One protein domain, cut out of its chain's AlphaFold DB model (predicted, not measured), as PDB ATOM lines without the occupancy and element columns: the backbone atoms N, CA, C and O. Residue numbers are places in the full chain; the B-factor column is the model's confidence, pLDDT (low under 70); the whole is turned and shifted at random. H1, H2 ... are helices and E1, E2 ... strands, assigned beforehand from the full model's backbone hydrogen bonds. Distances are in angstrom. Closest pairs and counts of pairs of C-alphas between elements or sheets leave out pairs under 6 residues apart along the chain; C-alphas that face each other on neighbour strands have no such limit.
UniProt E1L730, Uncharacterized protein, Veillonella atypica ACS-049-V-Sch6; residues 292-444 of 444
ATOM      1  N   ASN A 292     103.927  11.217 -40.639       77.88
ATOM      2  CA  ASN A 292     103.532  12.420 -39.905       77.88
ATOM      3  C   ASN A 292     102.013  12.625 -40.017       77.88
ATOM      4  O   ASN A 292     101.526  13.275 -40.950       77.88
ATOM      5  N   ILE A 293     101.286  11.990 -39.100       80.25
ATOM      6  CA  ILE A 293      99.830  11.866 -39.107       80.25
ATOM      7  C   ILE A 293      99.245  12.261 -37.749       80.25
ATOM      8  O   ILE A 293      99.760  11.878 -36.697       80.25
ATOM      9  N   GLU A 294      98.139  12.993 -37.776       80.25
ATOM     10  CA  GLU A 294      97.431  13.474 -36.590       80.25
ATOM     11  C   GLU A 294      95.989  12.966 -36.605       80.25
ATOM     12  O   GLU A 294      95.328  13.036 -37.640       80.25
ATOM     13  N   TRP A 295      95.511  12.436 -35.475       80.56
ATOM     14  CA  TRP A 295      94.097  12.100 -35.302       80.56
ATOM     15  C   TRP A 295      93.350  13.335 -34.815       80.56
ATOM     16  O   TRP A 295      93.800  13.992 -33.881       80.56
ATOM     17  N   ASN A 296      92.199  13.614 -35.414       73.19
ATOM     18  CA  ASN A 296      91.318  14.701 -35.032       73.19
ATOM     19  C   ASN A 296      89.934  14.120 -34.687       73.19
ATOM     20  O   ASN A 296      89.226  13.574 -35.541       73.19
ATOM     21  N   SER A 297      89.566  14.226 -33.408       70.50
ATOM     22  CA  SER A 297      88.289  13.753 -32.868       70.50
ATOM     23  C   SER A 297      87.093  14.500 -33.450       70.50
ATOM     24  O   SER A 297      86.066  13.876 -33.708       70.50
ATOM     25  N   ASP A 298      87.221  15.793 -33.749       65.44
ATOM     26  CA  ASP A 298      86.134  16.648 -34.258       65.44
ATOM     27  C   ASP A 298      85.648  16.195 -35.632       65.44
ATOM     28  O   ASP A 298      84.465  16.313 -35.957       65.44
ATOM     29  N   ILE A 299      86.529  15.573 -36.415       68.94
ATOM     30  CA  ILE A 299      86.198  15.006 -37.726       68.94
ATOM     31  C   ILE A 299      86.117  13.468 -37.719       68.94
ATOM     32  O   ILE A 299      85.806  12.883 -38.750       68.94
ATOM     33  N   ASP A 300      86.355  12.801 -36.580       78.56
ATOM     34  CA  ASP A 300      86.479  11.329 -36.494       78.56
ATOM     35  C   ASP A 300      87.407  10.778 -37.579       78.56
ATOM     36  O   ASP A 300      87.041   9.929 -38.402       78.56
ATOM     37  N   GLY A 301      88.602  11.351 -37.634       83.69
ATOM     38  CA  GLY A 301      89.456  11.203 -38.787       83.69
ATOM     39  C   GLY A 301      90.893  11.591 -38.529       83.69
ATOM     40  O   GLY A 301      91.301  11.841 -37.397       83.69
ATOM     41  N   PHE A 302      91.681  11.636 -39.595       81.94
ATOM     42  CA  PHE A 302      93.089  11.981 -39.514       81.94
ATOM     43  C   PHE A 302      93.532  12.915 -40.633       81.94
ATOM     44  O   PHE A 302      92.959  12.943 -41.724       81.94
ATOM     45  N   ILE A 303      94.609  13.645 -40.359       82.31
ATOM     46  CA  ILE A 303      95.306  14.495 -41.317       82.31
ATOM     47  C   ILE A 303      96.710  13.930 -41.511       82.31
ATOM     48  O   ILE A 303      97.447  13.724 -40.547       82.31
ATOM     49  N   LEU A 304      97.085  13.688 -42.764       82.31
ATOM     50  CA  LEU A 304      98.410  13.213 -43.156       82.31
ATOM     51  C   LEU A 304      99.114  14.314 -43.953       82.31
ATOM     52  O   LEU A 304      98.691  14.662 -45.055       82.31
ATOM     53  N   SER A 305     100.203  14.850 -43.405       78.19
ATOM     54  CA  SER A 305     101.000  15.881 -44.078       78.19
ATOM     55  C   SER A 305     102.037  15.241 -45.007       78.19
ATOM     56  O   SER A 305     102.840  14.430 -44.550       78.19
ATOM     57  N   GLU A 306     102.058  15.611 -46.293       70.44
ATOM     58  CA  GLU A 306     103.071  15.118 -47.244       70.44
ATOM     59  C   GLU A 306     104.332  15.994 -47.234       70.44
ATOM     60  O   GLU A 306     105.382  15.596 -46.734       70.44
ATOM     61  N   ALA A 307     104.247  17.183 -47.837       66.00
ATOM     62  CA  ALA A 307     105.396  18.030 -48.124       66.00
ATOM     63  C   ALA A 307     105.030  19.515 -48.042       66.00
ATOM     64  O   ALA A 307     103.914  19.921 -48.374       66.00
ATOM     65  N   CYS A 308     106.011  20.319 -47.636       66.19
ATOM     66  CA  CYS A 308     105.955  21.771 -47.744       66.19
ATOM     67  C   CYS A 308     106.463  22.168 -49.137       66.19
ATOM     68  O   CYS A 308     107.573  21.792 -49.526       66.19
ATOM     69  N   LEU A 309     105.648  22.879 -49.909       65.19
ATOM     70  CA  LEU A 309     106.040  23.399 -51.212       65.19
ATOM     71  C   LEU A 309     107.004  24.586 -51.040       65.19
ATOM     72  O   LEU A 309     106.971  25.263 -50.012       65.19
ATOM     73  N   PRO A 310     107.832  24.912 -52.053       57.69
ATOM     74  CA  PRO A 310     108.690  26.103 -52.022       57.69
ATOM     75  C   PRO A 310     107.921  27.419 -51.829       57.69
ATOM     76  O   PRO A 310     108.513  28.424 -51.454       57.69
ATOM     77  N   THR A 311     106.612  27.408 -52.100       60.97
ATOM     78  CA  THR A 311     105.680  28.520 -51.882       60.97
ATOM     79  C   THR A 311     105.275  28.705 -50.417       60.97
ATOM     80  O   THR A 311     104.630  29.696 -50.112       60.97
ATOM     81  N   GLY A 312     105.636  27.780 -49.519       63.09
ATOM     82  CA  GLY A 312     105.158  27.736 -48.131       63.09
ATOM     83  C   GLY A 312     103.871  26.922 -47.945       63.09
ATOM     84  O   GLY A 312     103.550  26.539 -46.821       63.09
ATOM     85  N   ASP A 313     103.173  26.584 -49.037       70.12
ATOM     86  CA  ASP A 313     101.939  25.794 -48.987       70.12
ATOM     87  C   ASP A 313     102.205  24.367 -48.496       70.12
ATOM     88  O   ASP A 313     103.182  23.721 -48.890       70.12
ATOM     89  N   ARG A 314     101.279  23.819 -47.706       74.81
ATOM     90  CA  ARG A 314     101.353  22.423 -47.249       74.81
ATOM     91  C   ARG A 314     100.373  21.555 -48.016       74.81
ATOM     92  O   ARG A 314      99.184  21.862 -48.067       74.81
ATOM     93  N   LEU A 315     100.872  20.460 -48.588       82.94
ATOM     94  CA  LEU A 315     100.033  19.413 -49.166       82.94
ATOM     95  C   LEU A 315      99.625  18.426 -48.081       82.94
ATOM     96  O   LEU A 315     100.480  17.898 -47.363       82.94
ATOM     97  N   VAL A 316      98.322  18.179 -47.981       86.06
ATOM     98  CA  VAL A 316      97.754  17.314 -46.948       86.06
ATOM     99  C   VAL A 316      96.706  16.378 -47.537       86.06
ATOM    100  O   VAL A 316      95.965  16.753 -48.452       86.06
ATOM    101  N   TYR A 317      96.631  15.175 -46.974       85.75
ATOM    102  CA  TYR A 317      95.415  14.375 -47.018       85.75
ATOM    103  C   TYR A 317      94.618  14.594 -45.746       85.75
ATOM    104  O   TYR A 317      95.188  14.730 -44.663       85.75
ATOM    105  N   MET A 318      93.302  14.557 -45.884       88.12
ATOM    106  CA  MET A 318      92.375  14.510 -44.765       88.12
ATOM    107  C   MET A 318      91.412  13.354 -45.000       88.12
ATOM    108  O   MET A 318      90.908  13.185 -46.106       88.12
ATOM    109  N   VAL A 319      91.189  12.538 -43.980       87.25
ATOM    110  CA  VAL A 319      90.222  11.443 -44.016       87.25
ATOM    111  C   VAL A 319      89.303  11.608 -42.830       87.25
ATOM    112  O   VAL A 319      89.796  11.688 -41.713       87.25
ATOM    113  N   ASN A 320      87.994  11.638 -43.050       87.19
ATOM    114  CA  ASN A 320      87.027  11.853 -41.980       87.19
ATOM    115  C   ASN A 320      85.692  11.155 -42.229       87.19
ATOM    116  O   ASN A 320      85.299  10.923 -43.374       87.19
ATOM    117  N   VAL A 321      84.985  10.839 -41.144       81.94
ATOM    118  CA  VAL A 321      83.619  10.313 -41.202       81.94
ATOM    119  C   VAL A 321      82.641  11.469 -41.026       81.94
ATOM    120  O   VAL A 321      82.712  12.210 -40.050       81.94
ATOM    121  N   VAL A 322      81.723  11.633 -41.974       77.94
ATOM    122  CA  VAL A 322      80.724  12.711 -41.974       77.94
ATOM    123  C   VAL A 322      79.312  12.149 -41.992       77.94
ATOM    124  O   VAL A 322      79.069  11.078 -42.556       77.94
ATOM    125  N   CYS A 323      78.378  12.901 -41.411       74.75
ATOM    126  CA  CYS A 323      76.948  12.666 -41.547       74.75
ATOM    127  C   CYS A 323      76.351  13.689 -42.524       74.75
ATOM    128  O   CYS A 323      76.534  14.893 -42.358       74.75
ATOM    129  N   ASP A 324      75.656  13.218 -43.558       65.06
ATOM    130  CA  ASP A 324      74.859  14.034 -44.480       65.06
ATOM    131  C   ASP A 324      73.492  14.342 -43.849       65.06
ATOM    132  O   ASP A 324      72.446  13.885 -44.317       65.06
ATOM    133  N   ASP A 325      73.505  15.110 -42.755       54.78
ATOM    134  CA  ASP A 325      72.298  15.507 -42.012       54.78
ATOM    135  C   ASP A 325      71.312  16.311 -42.880       54.78
ATOM    136  O   ASP A 325      70.113  16.362 -42.606       54.78
ATOM    137  N   GLN A 326      71.808  16.906 -43.969       45.34
ATOM    138  CA  GLN A 326      71.045  17.725 -44.911       45.34
ATOM    139  C   GLN A 326      70.476  16.926 -46.099       45.34
ATOM    140  O   GLN A 326      69.776  17.500 -46.935       45.34
ATOM    141  N   LYS A 327      70.740  15.611 -46.188       50.00
ATOM    142  CA  LYS A 327      70.336  14.735 -47.307       50.00
ATOM    143  C   LYS A 327      70.706  15.296 -48.687       50.00
ATOM    144  O   LYS A 327      69.978  15.060 -49.658       50.00
ATOM    145  N   LEU A 328      71.836  15.996 -48.797       43.34
ATOM    146  CA  LEU A 328      72.275  16.668 -50.029       43.34
ATOM    147  C   LEU A 328      72.367  15.708 -51.222       43.34
ATOM    148  O   LEU A 328      72.235  16.107 -52.374       43.34
ATOM    149  N   PHE A 329      72.528  14.418 -50.948       49.78
ATOM    150  CA  PHE A 329      72.778  13.401 -51.960       49.78
ATOM    151  C   PHE A 329      71.695  12.311 -52.056       49.78
ATOM    152  O   PHE A 329      71.923  11.315 -52.739       49.78
ATOM    153  N   LYS A 330      70.541  12.458 -51.380       51.53
ATOM    154  CA  LYS A 330      69.393  11.517 -51.436       51.53
ATOM    155  C   LYS A 330      69.783  10.019 -51.360       51.53
ATOM    156  O   LYS A 330      69.333   9.226 -52.183       51.53
ATOM    157  N   LEU A 331      70.629   9.627 -50.403       55.00
ATOM    158  CA  LEU A 331      71.020   8.221 -50.199       55.00
ATOM    159  C   LEU A 331      70.291   7.582 -49.009       55.00
ATOM    160  O   LEU A 331      69.904   8.272 -48.069       55.00
ATOM    161  N   ASP A 332      70.191   6.250 -49.030       56.56
ATOM    162  CA  ASP A 332      69.579   5.444 -47.960       56.56
ATOM    163  C   ASP A 332      70.375   5.474 -46.638       56.56
ATOM    164  O   ASP A 332      69.830   5.166 -45.580       56.56
ATOM    165  N   ASN A 333      71.659   5.855 -46.681       66.94
ATOM    166  CA  ASN A 333      72.531   5.995 -45.515       66.94
ATOM    167  C   ASN A 333      73.161   7.401 -45.472       66.94
ATOM    168  O   ASN A 333      73.818   7.786 -46.449       66.94
ATOM    169  N   PRO A 334      72.998   8.157 -44.366       72.31
ATOM    170  CA  PRO A 334      73.548   9.503 -44.246       72.31
ATOM    171  C   PRO A 334      75.062   9.519 -43.986       72.31
ATOM    172  O   PRO A 334      75.707  10.526 -44.260       72.31
ATOM    173  N   PHE A 335      75.667   8.430 -43.506       79.38
ATOM    174  CA  PHE A 335      77.093   8.416 -43.169       79.38
ATOM    175  C   PHE A 335      77.988   8.175 -44.381       79.38
ATOM    176  O   PHE A 335      77.672   7.367 -45.260       79.38
ATOM    177  N   ARG A 336      79.142   8.852 -44.409       79.38
ATOM    178  CA  ARG A 336      80.165   8.710 -45.455       79.38
ATOM    179  C   ARG A 336      81.559   8.860 -44.896       79.38
ATOM    180  O   ARG A 336      81.771   9.537 -43.898       79.38
ATOM    181  N   ILE A 337      82.511   8.303 -45.626       85.06
ATOM    182  CA  ILE A 337      83.923   8.622 -45.478       85.06
ATOM    183  C   ILE A 337      84.264   9.646 -46.556       85.06
ATOM    184  O   ILE A 337      84.028   9.392 -47.739       85.06
ATOM    185  N   ILE A 338      84.799  10.794 -46.159       86.19
ATOM    186  CA  ILE A 338      85.391  11.762 -47.078       86.19
ATOM    187  C   ILE A 338      86.901  11.568 -47.044       86.19
ATOM    188  O   ILE A 338      87.511  11.547 -45.979       86.19
ATOM    189  N   VAL A 339      87.489  11.394 -48.224       88.56
ATOM    190  CA  VAL A 339      88.937  11.396 -48.424       88.56
ATOM    191  C   VAL A 339      89.266  12.624 -49.255       88.56
ATOM    192  O   VAL A 339      88.788  12.752 -50.378       88.56
ATOM    193  N   SER A 340      90.068  13.524 -48.711       89.81
ATOM    194  CA  SER A 340      90.417  14.797 -49.329       89.81
ATOM    195  C   SER A 340      91.911  14.870 -49.604       89.81
ATOM    196  O   SER A 340      92.722  14.404 -48.806       89.81
ATOM    197  N   TYR A 341      92.278  15.504 -50.714       89.44
ATOM    198  CA  TYR A 341      93.651  15.906 -51.008       89.44
ATOM    199  C   TYR A 341      93.678  17.356 -51.453       89.44
ATOM    200  O   TYR A 341      92.875  17.780 -52.290       89.44
ATOM    201  N   GLY A 342      94.589  18.133 -50.880       87.00
ATOM    202  CA  GLY A 342      94.572  19.561 -51.115       87.00
ATOM    203  C   GLY A 342      95.729  20.321 -50.513       87.00
ATOM    204  O   GLY A 342      96.697  19.753 -50.004       87.00
ATOM    205  N   ARG A 343      95.621  21.641 -50.628       83.00
ATOM    206  CA  ARG A 343      96.629  22.600 -50.187       83.00
ATOM    207  C   ARG A 343      96.084  23.455 -49.069       83.00
ATOM    208  O   ARG A 343      95.010  24.029 -49.221       83.00
ATOM    209  N   ILE A 344      96.876  23.597 -48.015       77.50
ATOM    210  CA  ILE A 344      96.731  24.674 -47.041       77.50
ATOM    211  C   ILE A 344      97.553  25.858 -47.559       77.50
ATOM    212  O   ILE A 344      98.757  25.728 -47.780       77.50
ATOM    213  N   LEU A 345      96.869  26.975 -47.791       71.50
ATOM    214  CA  LEU A 345      97.332  28.198 -48.438       71.50
ATOM    215  C   LEU A 345      97.536  29.304 -47.396       71.50
ATOM    216  O   LEU A 345      96.647  29.560 -46.576       71.50
ATOM    217  N   GLU A 346      98.644  30.036 -47.493       64.56
ATOM    218  CA  GLU A 346      98.862  31.282 -46.747       64.56
ATOM    219  C   GLU A 346      98.304  32.485 -47.539       64.56
ATOM    220  O   GLU A 346      98.957  32.987 -48.448       64.56
ATOM    221  N   ASN A 347      97.067  32.896 -47.204       57.50
ATOM    222  CA  ASN A 347      96.250  34.101 -47.515       57.50
ATOM    223  C   ASN A 347      96.350  34.881 -48.861       57.50
ATOM    224  O   ASN A 347      95.452  35.659 -49.169       57.50
ATOM    225  N   SER A 348      97.373  34.722 -49.698       54.81
ATOM    226  CA  SER A 348      97.691  35.635 -50.811       54.81
ATOM    227  C   SER A 348      97.067  35.267 -52.168       54.81
ATOM    228  O   SER A 348      97.215  36.026 -53.125       54.81
ATOM    229  N   TYR A 349      96.316  34.160 -52.263       56.19
ATOM    230  CA  TYR A 349      95.798  33.632 -53.541       56.19
ATOM    231  C   TYR A 349      94.304  33.265 -53.549       56.19
ATOM    232  O   TYR A 349      93.858  32.513 -54.411       56.19
ATOM    233  N   TYR A 350      93.514  33.792 -52.609       57.59
ATOM    234  CA  TYR A 350      92.118  33.387 -52.387       57.59
ATOM    235  C   TYR A 350      91.221  33.483 -53.639       57.59
ATOM    236  O   TYR A 350      90.601  32.494 -54.022       57.59
ATOM    237  N   GLY A 351      91.229  34.624 -54.337       62.22
ATOM    238  CA  GLY A 351      90.368  34.834 -55.511       62.22
ATOM    239  C   GLY A 351      90.680  33.932 -56.713       62.22
ATOM    240  O   GLY A 351      89.830  33.764 -57.576       62.22
ATOM    241  N   LEU A 352      91.870  33.316 -56.777       66.31
ATOM    242  CA  LEU A 352      92.221  32.410 -57.880       66.31
ATOM    243  C   LEU A 352      91.549  31.037 -57.757       66.31
ATOM    244  O   LEU A 352      91.373  30.360 -58.768       66.31
ATOM    245  N   PHE A 353      91.213  30.611 -56.535       75.69
ATOM    246  CA  PHE A 353      90.655  29.282 -56.287       75.69
ATOM    247  C   PHE A 353      89.124  29.265 -56.254       75.69
ATOM    248  O   PHE A 353      88.554  28.205 -56.485       75.69
ATOM    249  N   GLU A 354      88.452  30.399 -56.021       79.62
ATOM    250  CA  GLU A 354      86.981  30.472 -56.073       79.62
ATOM    251  C   GLU A 354      86.453  30.128 -57.472       79.62
ATOM    252  O   GLU A 354      85.694  29.171 -57.624       79.62
ATOM    253  N   GLU A 355      86.950  30.816 -58.505       83.12
ATOM    254  CA  GLU A 355      86.580  30.554 -59.905       83.12
ATOM    255  C   GLU A 355      86.938  29.120 -60.336       83.12
ATOM    256  O   GLU A 355      86.219  28.479 -61.107       83.12
ATOM    257  N   GLN A 356      88.056  28.597 -59.822       86.25
ATOM    258  CA  GLN A 356      88.476  27.228 -60.095       86.25
ATOM    259  C   GLN A 356      87.505  26.202 -59.500       86.25
ATOM    260  O   GLN A 356      87.166  25.235 -60.178       86.25
ATOM    261  N   VAL A 357      87.065  26.388 -58.252       85.56
ATOM    262  CA  VAL A 357      86.120  25.479 -57.586       85.56
ATOM    263  C   VAL A 357      84.783  25.452 -58.323       85.56
ATOM    264  O   VAL A 357      84.280  24.364 -58.602       85.56
ATOM    265  N   GLU A 358      84.241  26.621 -58.669       86.38
ATOM    266  CA  GLU A 358      82.969  26.751 -59.392       86.38
ATOM    267  C   GLU A 358      83.029  26.021 -60.741       86.38
ATOM    268  O   GLU A 358      82.271  25.083 -60.980       86.38
ATOM    269  N   TYR A 359      84.034  26.335 -61.567       87.00
ATOM    270  CA  TYR A 359      84.207  25.702 -62.875       87.00
ATOM    271  C   TYR A 359      84.361  24.177 -62.799       87.00
ATOM    272  O   TYR A 359      83.824  23.442 -63.633       87.00
ATOM    273  N   LEU A 360      85.137  23.679 -61.831       86.25
ATOM    274  CA  LEU A 360      85.393  22.247 -61.709       86.25
ATOM    275  C   LEU A 360      84.173  21.481 -61.205       86.25
ATOM    276  O   LEU A 360      83.931  20.375 -61.688       86.25
ATOM    277  N   ASN A 361      83.409  22.053 -60.275       85.12
ATOM    278  CA  ASN A 361      82.181  21.431 -59.791       85.12
ATOM    279  C   ASN A 361      81.106  21.399 -60.882       85.12
ATOM    280  O   ASN A 361      80.532  20.333 -61.102       85.12
ATOM    281  N   ASP A 362      80.946  22.481 -61.649       85.38
ATOM    282  CA  ASP A 362      80.068  22.501 -62.824       85.38
ATOM    283  C   ASP A 362      80.469  21.414 -63.827       85.38
ATOM    284  O   ASP A 362      79.635  20.641 -64.305       85.38
ATOM    285  N   TYR A 363      81.764  21.300 -64.138       84.44
ATOM    286  CA  TYR A 363      82.249  20.273 -65.057       84.44
ATOM    287  C   TYR A 363      81.981  18.853 -64.539       84.44
ATOM    288  O   TYR A 363      81.633  17.970 -65.325       84.44
ATOM    289  N   ILE A 364      82.156  18.608 -63.238       81.12
ATOM    290  CA  ILE A 364      81.895  17.301 -62.624       81.12
ATOM    291  C   ILE A 364      80.411  16.941 -62.702       81.12
ATOM    292  O   ILE A 364      80.097  15.800 -63.053       81.12
ATOM    293  N   GLU A 365      79.524  17.895 -62.412       76.62
ATOM    294  CA  GLU A 365      78.074  17.699 -62.472       76.62
ATOM    295  C   GLU A 365      77.628  17.318 -63.890       76.62
ATOM    296  O   GLU A 365      76.891  16.351 -64.073       76.62
ATOM    297  N   HIS A 366      78.177  17.984 -64.911       76.19
ATOM    298  CA  HIS A 366      77.866  17.702 -66.315       76.19
ATOM    299  C   HIS A 366      78.445  16.378 -66.846       76.19
ATOM    300  O   HIS A 366      77.948  15.859 -67.843       76.19
ATOM    301  N   ASN A 367      79.501  15.835 -66.227       70.81
ATOM    302  CA  ASN A 367      80.189  14.621 -66.692       70.81
ATOM    303  C   ASN A 367      79.953  13.394 -65.791       70.81
ATOM    304  O   ASN A 367      80.686  12.411 -65.914       70.81
ATOM    305  N   GLU A 368      78.966  13.454 -64.889       59.94
ATOM    306  CA  GLU A 368      78.530  12.353 -64.018       59.94
ATOM    307  C   GLU A 368      79.695  11.589 -63.358       59.94
ATOM    308  O   GLU A 368      79.803  10.365 -63.457       59.94
ATOM    309  N   LYS A 369      80.592  12.296 -62.658       59.06
ATOM    310  CA  LYS A 369      81.568  11.653 -61.756       59.06
ATOM    311  C   LYS A 369      81.040  11.674 -60.316       59.06
ATOM    312  O   LYS A 369      81.461  12.532 -59.539       59.06
ATOM    313  N   PRO A 370      80.118  10.767 -59.931       60.47
ATOM    314  CA  PRO A 370      79.511  10.797 -58.609       60.47
ATOM    315  C   PRO A 370      80.577  10.616 -57.526       60.47
ATOM    316  O   PRO A 370      81.377   9.683 -57.563       60.47
ATOM    317  N   GLY A 371      80.564  11.517 -56.544       70.25
ATOM    318  CA  GLY A 371      81.383  11.427 -55.338       70.25
ATOM    319  C   GLY A 371      82.663  12.259 -55.340       70.25
ATOM    320  O   GLY A 371      83.240  12.390 -54.267       70.25
ATOM    321  N   ILE A 372      83.098  12.848 -56.461       80.94
ATOM    322  CA  ILE A 372      84.223  13.803 -56.471       80.94
ATOM    323  C   ILE A 372      83.681  15.231 -56.433       80.94
ATOM    324  O   ILE A 372      82.725  15.527 -57.137       80.94
ATOM    325  N   PHE A 373      84.279  16.113 -55.636       84.81
ATOM    326  CA  PHE A 373      83.930  17.538 -55.622       84.81
ATOM    327  C   PHE A 373      85.079  18.390 -55.076       84.81
ATOM    328  O   PHE A 373      85.875  17.935 -54.253       84.81
ATOM    329  N   PHE A 374      85.161  19.640 -55.520       85.56
ATOM    330  CA  PHE A 374      86.161  20.603 -55.074       85.56
ATOM    331  C   PHE A 374      85.571  21.569 -54.049       85.56
ATOM    332  O   PHE A 374      84.418  21.984 -54.160       85.56
ATOM    333  N   THR A 375      86.365  21.939 -53.048       83.69
ATOM    334  CA  THR A 375      85.960  22.891 -52.010       83.69
ATOM    335  C   THR A 375      87.063  23.889 -51.714       83.69
ATOM    336  O   THR A 375      88.244  23.537 -51.643       83.69
ATOM    337  N   LEU A 376      86.653  25.129 -51.461       80.75
ATOM    338  CA  LEU A 376      87.442  26.113 -50.735       80.75
ATOM    339  C   LEU A 376      86.903  26.174 -49.306       80.75
ATOM    340  O   LEU A 376      85.697  26.298 -49.099       80.75
ATOM    341  N   SER A 377      87.775  26.085 -48.312       69.12
ATOM    342  CA  SER A 377      87.376  26.138 -46.906       69.12
ATOM    343  C   SER A 377      88.332  27.005 -46.101       69.12
ATOM    344  O   SER A 377      89.511  27.147 -46.423       69.12
ATOM    345  N   THR A 378      87.826  27.610 -45.038       61.47
ATOM    346  CA  THR A 378      88.647  28.277 -44.025       61.47
ATOM    347  C   THR A 378      89.130  27.232 -43.029       61.47
ATOM    348  O   THR A 378      88.323  26.440 -42.545       61.47
ATOM    349  N   VAL A 379      90.427  27.202 -42.715       53.66
ATOM    350  CA  VAL A 379      90.941  26.291 -41.682       53.66
ATOM    351  C   VAL A 379      90.730  26.951 -40.321       53.66
ATOM    352  O   VAL A 379      91.554  27.747 -39.864       53.66
ATOM    353  N   GLY A 380      89.588  26.663 -39.693       49.22
ATOM    354  CA  GLY A 380      89.192  27.270 -38.419       49.22
ATOM    355  C   GLY A 380      89.174  28.805 -38.478       49.22
ATOM    356  O   GLY A 380      88.755  29.388 -39.474       49.22
ATOM    357  N   ASN A 381      89.683  29.448 -37.423       38.66
ATOM    358  CA  ASN A 381      89.805  30.910 -37.302       38.66
ATOM    359  C   ASN A 381      91.177  31.444 -37.768       38.66
ATOM    360  O   ASN A 381      91.595  32.532 -37.370       38.66
ATOM    361  N   SER A 382      91.923  30.665 -38.559       49.22
ATOM    362  CA  SER A 382      93.237  31.073 -39.059       49.22
ATOM    363  C   SER A 382      93.133  31.850 -40.375       49.22
ATOM    364  O   SER A 382      92.178  31.712 -41.136       49.22
ATOM    365  N   ASN A 383      94.181  32.611 -40.699       55.88
ATOM    366  CA  ASN A 383      94.379  33.189 -42.034       55.88
ATOM    367  C   ASN A 383      94.738  32.127 -43.100       55.88
ATOM    368  O   ASN A 383      95.119  32.483 -44.218       55.88
ATOM    369  N   MET A 384      94.671  30.835 -42.756       57.97
ATOM    370  CA  MET A 384      94.941  29.741 -43.676       57.97
ATOM    371  C   MET A 384      93.655  29.301 -44.370       57.97
ATOM    372  O   MET A 384      92.602  29.089 -43.760       57.97
ATOM    373  N   ARG A 385      93.759  29.146 -45.683       72.25
ATOM    374  CA  ARG A 385      92.678  28.653 -46.538       72.25
ATOM    375  C   ARG A 385      93.038  27.258 -47.008       72.25
ATOM    376  O   ARG A 385      94.210  26.968 -47.191       72.25
ATOM    377  N   ALA A 386      92.052  26.404 -47.213       76.31
ATOM    378  CA  ALA A 386      92.266  25.074 -47.744       76.31
ATOM    379  C   ALA A 386      91.508  24.900 -49.055       76.31
ATOM    380  O   ALA A 386      90.300  25.112 -49.112       76.31
ATOM    381  N   TYR A 387      92.231  24.511 -50.098       84.75
ATOM    382  CA  TYR A 387      91.655  24.095 -51.371       84.75
ATOM    383  C   TYR A 387      91.769  22.577 -51.473       84.75
ATOM    384  O   TYR A 387      92.884  22.050 -51.528       84.75
ATOM    385  N   PHE A 388      90.630  21.887 -51.485       87.06
ATOM    386  CA  PHE A 388      90.550  20.430 -51.480       87.06
ATOM    387  C   PHE A 388      89.828  19.895 -52.713       87.06
ATOM    388  O   PHE A 388      88.800  20.418 -53.129       87.06
ATOM    389  N   CYS A 389      90.357  18.800 -53.252       87.88
ATOM    390  CA  CYS A 389      89.576  17.804 -53.973       87.88
ATOM    391  C   CYS A 389      89.104  16.777 -52.945       87.88
ATOM    392  O   CYS A 389      89.907  16.323 -52.128       87.88
ATOM    393  N   ASN A 390      87.832  16.408 -52.983       86.75
ATOM    394  CA  ASN A 390      87.209  15.489 -52.044       86.75
ATOM    395  C   ASN A 390      86.642  14.296 -52.797       86.75
ATOM    396  O   ASN A 390      86.109  14.451 -53.895       86.75
ATOM    397  N   PHE A 391      86.717  13.124 -52.179       85.75
ATOM    398  CA  PHE A 391      86.089  11.904 -52.649       85.75
ATOM    399  C   PHE A 391      85.205  11.315 -51.546       85.75
ATOM    400  O   PHE A 391      85.693  10.919 -50.488       85.75
ATOM    401  N   ALA A 392      83.895  11.286 -51.787       82.88
ATOM    402  CA  ALA A 392      82.897  10.766 -50.866       82.88
ATOM    403  C   ALA A 392      82.614   9.284 -51.124       82.88
ATOM    404  O   ALA A 392      82.166   8.897 -52.203       82.88
ATOM    405  N   VAL A 393      82.792   8.465 -50.090       80.56
ATOM    406  CA  VAL A 393      82.546   7.024 -50.127       80.56
ATOM    407  C   VAL A 393      81.414   6.667 -49.166       80.56
ATOM    408  O   VAL A 393      81.528   6.860 -47.959       80.56
ATOM    409  N   SER A 394      80.310   6.144 -49.701       72.38
ATOM    410  CA  SER A 394      79.078   5.857 -48.940       72.38
ATOM    411  C   SER A 394      78.665   4.377 -48.927       72.38
ATOM    412  O   SER A 394      77.843   3.966 -48.110       72.38
ATOM    413  N   ASN A 395      79.226   3.537 -49.805       74.38
ATOM    414  CA  ASN A 395      78.833   2.128 -49.916       74.38
ATOM    415  C   ASN A 395      79.592   1.241 -48.912       74.38
ATOM    416  O   ASN A 395      80.668   0.718 -49.216       74.38
ATOM    417  N   ASN A 396      78.999   1.044 -47.729       66.19
ATOM    418  CA  ASN A 396      79.584   0.239 -46.651       66.19
ATOM    419  C   ASN A 396      79.858  -1.216 -47.058       66.19
ATOM    420  O   ASN A 396      80.914  -1.745 -46.730       66.19
ATOM    421  N   ASN A 397      78.977  -1.844 -47.841       69.31
ATOM    422  CA  ASN A 397      79.167  -3.236 -48.266       69.31
ATOM    423  C   ASN A 397      80.407  -3.401 -49.157       69.31
ATOM    424  O   ASN A 397      81.165  -4.356 -49.002       69.31
ATOM    425  N   ASN A 398      80.640  -2.453 -50.070       74.50
ATOM    426  CA  ASN A 398      81.836  -2.454 -50.913       74.50
ATOM    427  C   ASN A 398      83.104  -2.178 -50.087       74.50
ATOM    428  O   ASN A 398      84.115  -2.856 -50.259       74.50
ATOM    429  N   LEU A 399      83.035  -1.226 -49.149       77.06
ATOM    430  CA  LEU A 399      84.137  -0.939 -48.230       77.06
ATOM    431  C   LEU A 399      84.509  -2.168 -47.392       77.06
ATOM    432  O   LEU A 399      85.679  -2.526 -47.377       77.06
ATOM    433  N   CYS A 400      83.539  -2.846 -46.768       71.38
ATOM    434  CA  CYS A 400      83.773  -4.062 -45.980       71.38
ATOM    435  C   CYS A 400      84.455  -5.157 -46.807       71.38
ATOM    436  O   CYS A 400      85.489  -5.684 -46.397       71.38
ATOM    437  N   LYS A 401      83.938  -5.435 -48.010       80.19
ATOM    438  CA  LYS A 401      84.533  -6.432 -48.904       80.19
ATOM    439  C   LYS A 401      85.982  -6.087 -49.261       80.19
ATOM    440  O   LYS A 401      86.858  -6.940 -49.180       80.19
ATOM    441  N   ARG A 402      86.262  -4.831 -49.622       79.94
ATOM    442  CA  ARG A 402      87.631  -4.405 -49.947       79.94
ATOM    443  C   ARG A 402      88.547  -4.436 -48.726       79.94
ATOM    444  O   ARG A 402      89.692  -4.847 -48.860       79.94
ATOM    445  N   THR A 403      88.070  -4.057 -47.539       82.00
ATOM    446  CA  THR A 403      88.880  -4.170 -46.313       82.00
ATOM    447  C   THR A 403      89.234  -5.618 -45.984       82.00
ATOM    448  O   THR A 403      90.349  -5.863 -45.546       82.00
ATOM    449  N   GLU A 404      88.347  -6.583 -46.245       83.56
ATOM    450  CA  GLU A 404      88.655  -8.013 -46.075       83.56
ATOM    451  C   GLU A 404      89.721  -8.509 -47.067       83.56
ATOM    452  O   GLU A 404      90.530  -9.370 -46.723       83.56
ATOM    453  N   GLU A 405      89.743  -7.966 -48.288       87.31
ATOM    454  CA  GLU A 405      90.672  -8.379 -49.349       87.31
ATOM    455  C   GLU A 405      92.080  -7.781 -49.196       87.31
ATOM    456  O   GLU A 405      93.069  -8.480 -49.421       87.31
ATOM    457  N   ILE A 406      92.182  -6.489 -48.860       88.25
ATOM    458  CA  ILE A 406      93.457  -5.744 -48.892       88.25
ATOM    459  C   ILE A 406      93.826  -5.057 -47.569       88.25
ATOM    460  O   ILE A 406      94.924  -4.517 -47.452       88.25
ATOM    461  N   GLY A 407      92.950  -5.094 -46.562       88.56
ATOM    462  CA  GLY A 407      93.130  -4.388 -45.293       88.56
ATOM    463  C   GLY A 407      92.784  -2.896 -45.365       88.56
ATOM    464  O   GLY A 407      92.746  -2.283 -46.436       88.56
ATOM    465  N   GLU A 408      92.532  -2.288 -44.205       88.81
ATOM    466  CA  GLU A 408      92.154  -0.878 -44.082       88.81
ATOM    467  C   GLU A 408      93.259   0.055 -44.605       88.81
ATOM    468  O   GLU A 408      92.991   0.946 -45.412       88.81
ATOM    469  N   ALA A 409      94.516  -0.180 -44.221       88.50
ATOM    470  CA  ALA A 409      95.636   0.675 -44.616       88.50
ATOM    471  C   ALA A 409      95.862   0.721 -46.139       88.50
ATOM    472  O   ALA A 409      96.123   1.791 -46.694       88.50
ATOM    473  N   GLU A 410      95.745  -0.405 -46.848       90.94
ATOM    474  CA  GLU A 410      95.921  -0.412 -48.308       90.94
ATOM    475  C   GLU A 410      94.689   0.162 -49.023       90.94
ATOM    476  O   GLU A 410      94.832   0.869 -50.021       90.94
ATOM    477  N   LEU A 411      93.482  -0.050 -48.485       90.31
ATOM    478  CA  LEU A 411      92.266   0.578 -49.003       90.31
ATOM    479  C   LEU A 411      92.360   2.108 -48.965       90.31
ATOM    480  O   LEU A 411      92.139   2.760 -49.986       90.31
ATOM    481  N   PHE A 412      92.702   2.687 -47.812       91.12
ATOM    482  CA  PHE A 412      92.813   4.141 -47.685       91.12
ATOM    483  C   PHE A 412      93.948   4.712 -48.527       91.12
ATOM    484  O   PHE A 412      93.812   5.805 -49.066       91.12
ATOM    485  N   LYS A 413      95.021   3.952 -48.744       90.25
ATOM    486  CA  LYS A 413      96.108   4.338 -49.645       90.25
ATOM    487  C   LYS A 413      95.646   4.415 -51.099       90.25
ATOM    488  O   LYS A 413      96.014   5.357 -51.798       90.25
ATOM    489  N   GLN A 414      94.806   3.477 -51.540       90.69
ATOM    490  CA  GLN A 414      94.188   3.527 -52.870       90.69
ATOM    491  C   GLN A 414      93.232   4.720 -52.994       90.69
ATOM    492  O   GLN A 414      93.364   5.494 -53.934       90.69
ATOM    493  N   LEU A 415      92.355   4.942 -52.008       89.44
ATOM    494  CA  LEU A 415      91.442   6.094 -52.006       89.44
ATOM    495  C   LEU A 415      92.191   7.437 -52.007       89.44
ATOM    496  O   LEU A 415      91.815   8.357 -52.732       89.44
ATOM    497  N   MET A 416      93.274   7.544 -51.231       90.12
ATOM    498  CA  MET A 416      94.153   8.716 -51.215       90.12
ATOM    499  C   MET A 416      94.828   8.929 -52.578       90.12
ATOM    500  O   MET A 416      94.878  10.054 -53.075       90.12
ATOM    501  N   SER A 417      95.289   7.856 -53.228       90.25
ATOM    502  CA  SER A 417      95.830   7.923 -54.590       90.25
ATOM    503  C   SER A 417      94.785   8.402 -55.604       90.25
ATOM    504  O   SER A 417      95.094   9.246 -56.447       90.25
ATOM    505  N   ASP A 418      93.549   7.911 -55.504       88.00
ATOM    506  CA  ASP A 418      92.451   8.269 -56.405       88.00
ATOM    507  C   ASP A 418      92.085   9.756 -56.282       88.00
ATOM    508  O   ASP A 418      92.028  10.469 -57.291       88.00
ATOM    509  N   VAL A 419      91.906  10.268 -55.055       88.69
ATOM    510  CA  VAL A 419      91.578  11.692 -54.848       88.69
ATOM    511  C   VAL A 419      92.734  12.609 -55.253       88.69
ATOM    512  O   VAL A 419      92.509  13.682 -55.819       88.69
ATOM    513  N   ARG A 420      93.985  12.176 -55.050       91.69
ATOM    514  CA  ARG A 420      95.165  12.911 -55.513       91.69
ATOM    515  C   ARG A 420      95.211  12.991 -57.032       91.69
ATOM    516  O   ARG A 420      95.467  14.065 -57.574       91.69
ATOM    517  N   GLN A 421      94.949  11.890 -57.730       90.56
ATOM    518  CA  GLN A 421      94.889  11.904 -59.189       90.56
ATOM    519  C   GLN A 421      93.762  12.821 -59.680       90.56
ATOM    520  O   GLN A 421      93.973  13.625 -60.588       90.56
ATOM    521  N   ALA A 422      92.587  12.760 -59.047       88.38
ATOM    522  CA  ALA A 422      91.466  13.641 -59.360       88.38
ATOM    523  C   ALA A 422      91.811  15.126 -59.158       88.38
ATOM    524  O   ALA A 422      91.490  15.948 -60.015       88.38
ATOM    525  N   TYR A 423      92.530  15.458 -58.081       90.69
ATOM    526  CA  TYR A 423      93.019  16.811 -57.818       90.69
ATOM    527  C   TYR A 423      93.886  17.344 -58.968       90.69
ATOM    528  O   TYR A 423      93.675  18.462 -59.442       90.69
ATOM    529  N   TYR A 424      94.858  16.554 -59.440       90.00
ATOM    530  CA  TYR A 424      95.739  16.978 -60.533       90.00
ATOM    531  C   TYR A 424      95.014  17.050 -61.878       90.00
ATOM    532  O   TYR A 424      95.209  18.026 -62.597       90.00
ATOM    533  N   ASN A 425      94.117  16.106 -62.168       88.75
ATOM    534  CA  ASN A 425      93.286  16.152 -63.374       88.75
ATOM    535  C   ASN A 425      92.394  17.407 -63.398       88.75
ATOM    536  O   ASN A 425      92.281  18.063 -64.428       88.75
ATOM    537  N   GLY A 426      91.777  17.767 -62.265       87.81
ATOM    538  CA  GLY A 426      90.993  19.001 -62.157       87.81
ATOM    539  C   GLY A 426      91.860  20.249 -62.329       87.81
ATOM    540  O   GLY A 426      91.472  21.202 -62.999       87.81
ATOM    541  N   ARG A 427      93.087  20.233 -61.798       86.25
ATOM    542  CA  ARG A 427      94.042  21.319 -62.034       86.25
ATOM    543  C   ARG A 427      94.360  21.473 -63.523       86.25
ATOM    544  O   ARG A 427      94.281  22.595 -64.007       86.25
ATOM    545  N   GLU A 428      94.705  20.397 -64.228       88.44
ATOM    546  CA  GLU A 428      94.977  20.418 -65.677       88.44
ATOM    547  C   GLU A 428      93.775  20.931 -66.476       88.44
ATOM    548  O   GLU A 428      93.914  21.854 -67.272       88.44
ATOM    549  N   LEU A 429      92.574  20.441 -66.168       88.50
ATOM    550  CA  LEU A 429      91.344  20.880 -66.824       88.50
ATOM    551  C   LEU A 429      91.100  22.395 -66.683       88.50
ATOM    552  O   LEU A 429      90.675  23.056 -67.636       88.50
ATOM    553  N   TYR A 430      91.369  22.955 -65.501       87.88
ATOM    554  CA  TYR A 430      91.258  24.396 -65.280       87.88
ATOM    555  C   TYR A 430      92.350  25.186 -66.018       87.88
ATOM    556  O   TYR A 430      92.079  26.267 -66.540       87.88
ATOM    557  N   TRP A 431      93.570  24.648 -66.126       85.81
ATOM    558  CA  TRP A 431      94.619  25.260 -66.951       85.81
ATOM    559  C   TRP A 431      94.220  25.328 -68.425       85.81
ATOM    560  O   TRP A 431      94.347  26.397 -69.022       85.81
ATOM    561  N   ASP A 432      93.650  24.258 -68.977       87.31
ATOM    562  CA  ASP A 432      93.176  24.245 -70.364       87.31
ATOM    563  C   ASP A 432      92.080  25.298 -70.605       87.31
ATOM    564  O   ASP A 432      92.002  25.896 -71.679       87.31
ATOM    565  N   LYS A 433      91.213  25.549 -69.610       87.31
ATOM    566  CA  LYS A 433      90.226  26.644 -69.657       87.31
ATOM    567  C   LYS A 433      90.926  28.000 -69.764       87.31
ATOM    568  O   LYS A 433      90.623  28.763 -70.679       87.31
ATOM    569  N   LEU A 434      91.883  28.273 -68.877       85.56
ATOM    570  CA  LEU A 434      92.621  29.537 -68.867       85.56
ATOM    571  C   LEU A 434      93.404  29.776 -70.167       85.56
ATOM    572  O   LEU A 434      93.508  30.918 -70.613       85.56
ATOM    573  N   GLU A 435      93.962  28.729 -70.779       86.12
ATOM    574  CA  GLU A 435      94.624  28.836 -72.084       86.12
ATOM    575  C   GLU A 435      93.636  29.193 -73.199       86.12
ATOM    576  O   GLU A 435      93.874  30.159 -73.927       86.12
ATOM    577  N   ARG A 436      92.483  28.513 -73.274       85.50
ATOM    578  CA  ARG A 436      91.427  28.843 -74.248       85.50
ATOM    579  C   ARG A 436      90.916  30.277 -74.098       85.50
ATOM    580  O   ARG A 436      90.698  30.957 -75.101       85.50
ATOM    581  N   ASP A 437      90.741  30.753 -72.867       83.94
ATOM    582  CA  ASP A 437      90.260  32.113 -72.604       83.94
ATOM    583  C   ASP A 437      91.304  33.175 -72.987       83.94
ATOM    584  O   ASP A 437      90.957  34.233 -73.521       83.94
ATOM    585  N   LYS A 438      92.599  32.885 -72.800       77.69
ATOM    586  CA  LYS A 438      93.696  33.739 -73.286       77.69
ATOM    587  C   LYS A 438      93.757  33.792 -74.806       77.69
ATOM    588  O   LYS A 438      93.911  34.882 -75.355       77.69
ATOM    589  N   GLU A 439      93.606  32.655 -75.484       69.50
ATOM    590  CA  GLU A 439      93.550  32.621 -76.948       69.50
ATOM    591  C   GLU A 439      92.368  33.456 -77.454       69.50
ATOM    592  O   GLU A 439      92.553  34.351 -78.277       69.50
ATOM    593  N   LYS A 440      91.175  33.270 -76.878       61.25
ATOM    594  CA  LYS A 440      89.959  34.012 -77.242       61.25
ATOM    595  C   LYS A 440      90.103  35.531 -77.072       61.25
ATOM    596  O   LYS A 440      89.615  36.280 -77.913       61.25
ATOM    597  N   ASN A 441      90.817  35.976 -76.037       57.28
ATOM    598  CA  ASN A 441      91.088  37.394 -75.772       57.28
ATOM    599  C   ASN A 441      92.244  37.987 -76.593       57.28
ATOM    600  O   ASN A 441      92.423  39.198 -76.585       57.28
ATOM    601  N   SER A 442      93.025  37.165 -77.299       55.25
ATOM    602  CA  SER A 442      94.075  37.638 -78.217       55.25
ATOM    603  C   SER A 442      93.599  37.794 -79.671       55.25
ATOM    604  O   SER A 442      94.339  38.316 -80.502       55.25
ATOM    605  N   PHE A 443      92.364  37.369 -79.968       43.50
ATOM    606  CA  PHE A 443      91.688  37.536 -81.263       43.50
ATOM    607  C   PHE A 443      90.665  38.695 -81.303       43.50
ATOM    608  O   PHE A 443      90.030  38.894 -82.342       43.50
ATOM    609  N   ILE A 444      90.506  39.447 -80.206       41.00
ATOM    610  CA  ILE A 444      89.757  40.719 -80.125       41.00
ATOM    611  C   ILE A 444      90.772  41.858 -80.138       41.00
ATOM    612  O   ILE A 444      90.531  42.847 -80.866       41.00
TER     613      ILE A 444
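What this domain is: This is residues 292 to 444 of the 444 residues of an uncharacterized protein of Veillonella atypica ACS-049-V-Sch6 (UniProt E1L730). One twisted sheet of six strands has two helices over one face: the long H3 crosses it slantwise, and the shorter H1 runs along the edge strand E5. The short H2 makes a corner with the beginning of H3, and at its other end residues 435 to 444, of which 435 to 442 belong to H3, stick out from the body. The 153 printed residues hold six named strands and three named helices, in the order E1 E2 E3 E4 H1 E5 E6 H2 H3; the sheet's order is E1 E2 E3 E4 E6 E5, all antiparallel, and the class is mixed. The whole is compact, with a radius of gyration of the C-alphas of 17.0 A, yet elongated, spanning 58 by 34 by 30 A.

How they stand to each other: E1 (residues 293 to 296), E2 (301 to 308), E3 (314 to 323) and E4 (335 to 346) form a meander, each strand the antiparallel neighbour of the one before. N 294 and O 303 of E1 and E2 are 2.9 A apart, N 304 and O 317 of E2 and E3 2.9 A, and N 318 and O 340 of E3 and E4 3.0 A, each within hydrogen-bond range. H1 (350 to 366) lies over E5 (372 to 378) at a height over the sheet of 6.7 A, along the strands at 14 degrees on the local plane; the closest C-alphas, of Val 357 and Phe 374, are 5.5 A apart. E6 (384 to 393) forms a hairpin with E5, with N 375 and O 388 2.9 A apart, and is the antiparallel neighbour of E4, with N 341 and O 389 2.9 A apart. E4, H1 and E5 make a split strand-helix-strand unit, two strands running the same way with E6 between them, its crossover right-handed. H2 (396 to 406) only just grazes the sheet, with residues 396 to 399. H3 (408 to 442) is on the same face as H1, at a height of 8.4 A; its closest C-alphas to E6 are those of Tyr 423 and Cys 389, 5.3 A. H1 and H3 touch through residues 356 to 360 and 426 to 430 alone, about perpendicular at 76 degrees; the closest C-alphas, of Leu 360 and Gly 426, are 6.5 A apart. H2 and H3 are close but not clearly touching, the C-alphas of Thr 403 and Leu 411 being closest at 6.4 A. Every O i to N i+4 pair is within hydrogen-bond range in H2 and H3, and 10 of 13 in H1.

Where its parts are: E1 begins at C-alpha 293 (99.830, 11.866, -39.107). E4, 31.8 A long, bends by 59 degrees at residue 341, and E6, 26.7 A long, by 54 degrees at residue 389. E3 is 26.9 A long and H1 25.4 A. H3 runs 51.5 A, from C-alpha 408 (92.154, -0.878, -44.082) to C-alpha 442 (94.075, 37.638, -78.217).

The domain as a whole: The C-alphas farthest apart, of Glu 404 and Ile 444, are 59.5 A apart. The printed part has no cut, and its one long link is E3 to E4, with 11 residues. The mean pLDDT of the printed part is 75.9; 44 residues are under 70, among them 324 to 333, 377 to 384 and 439 to 444.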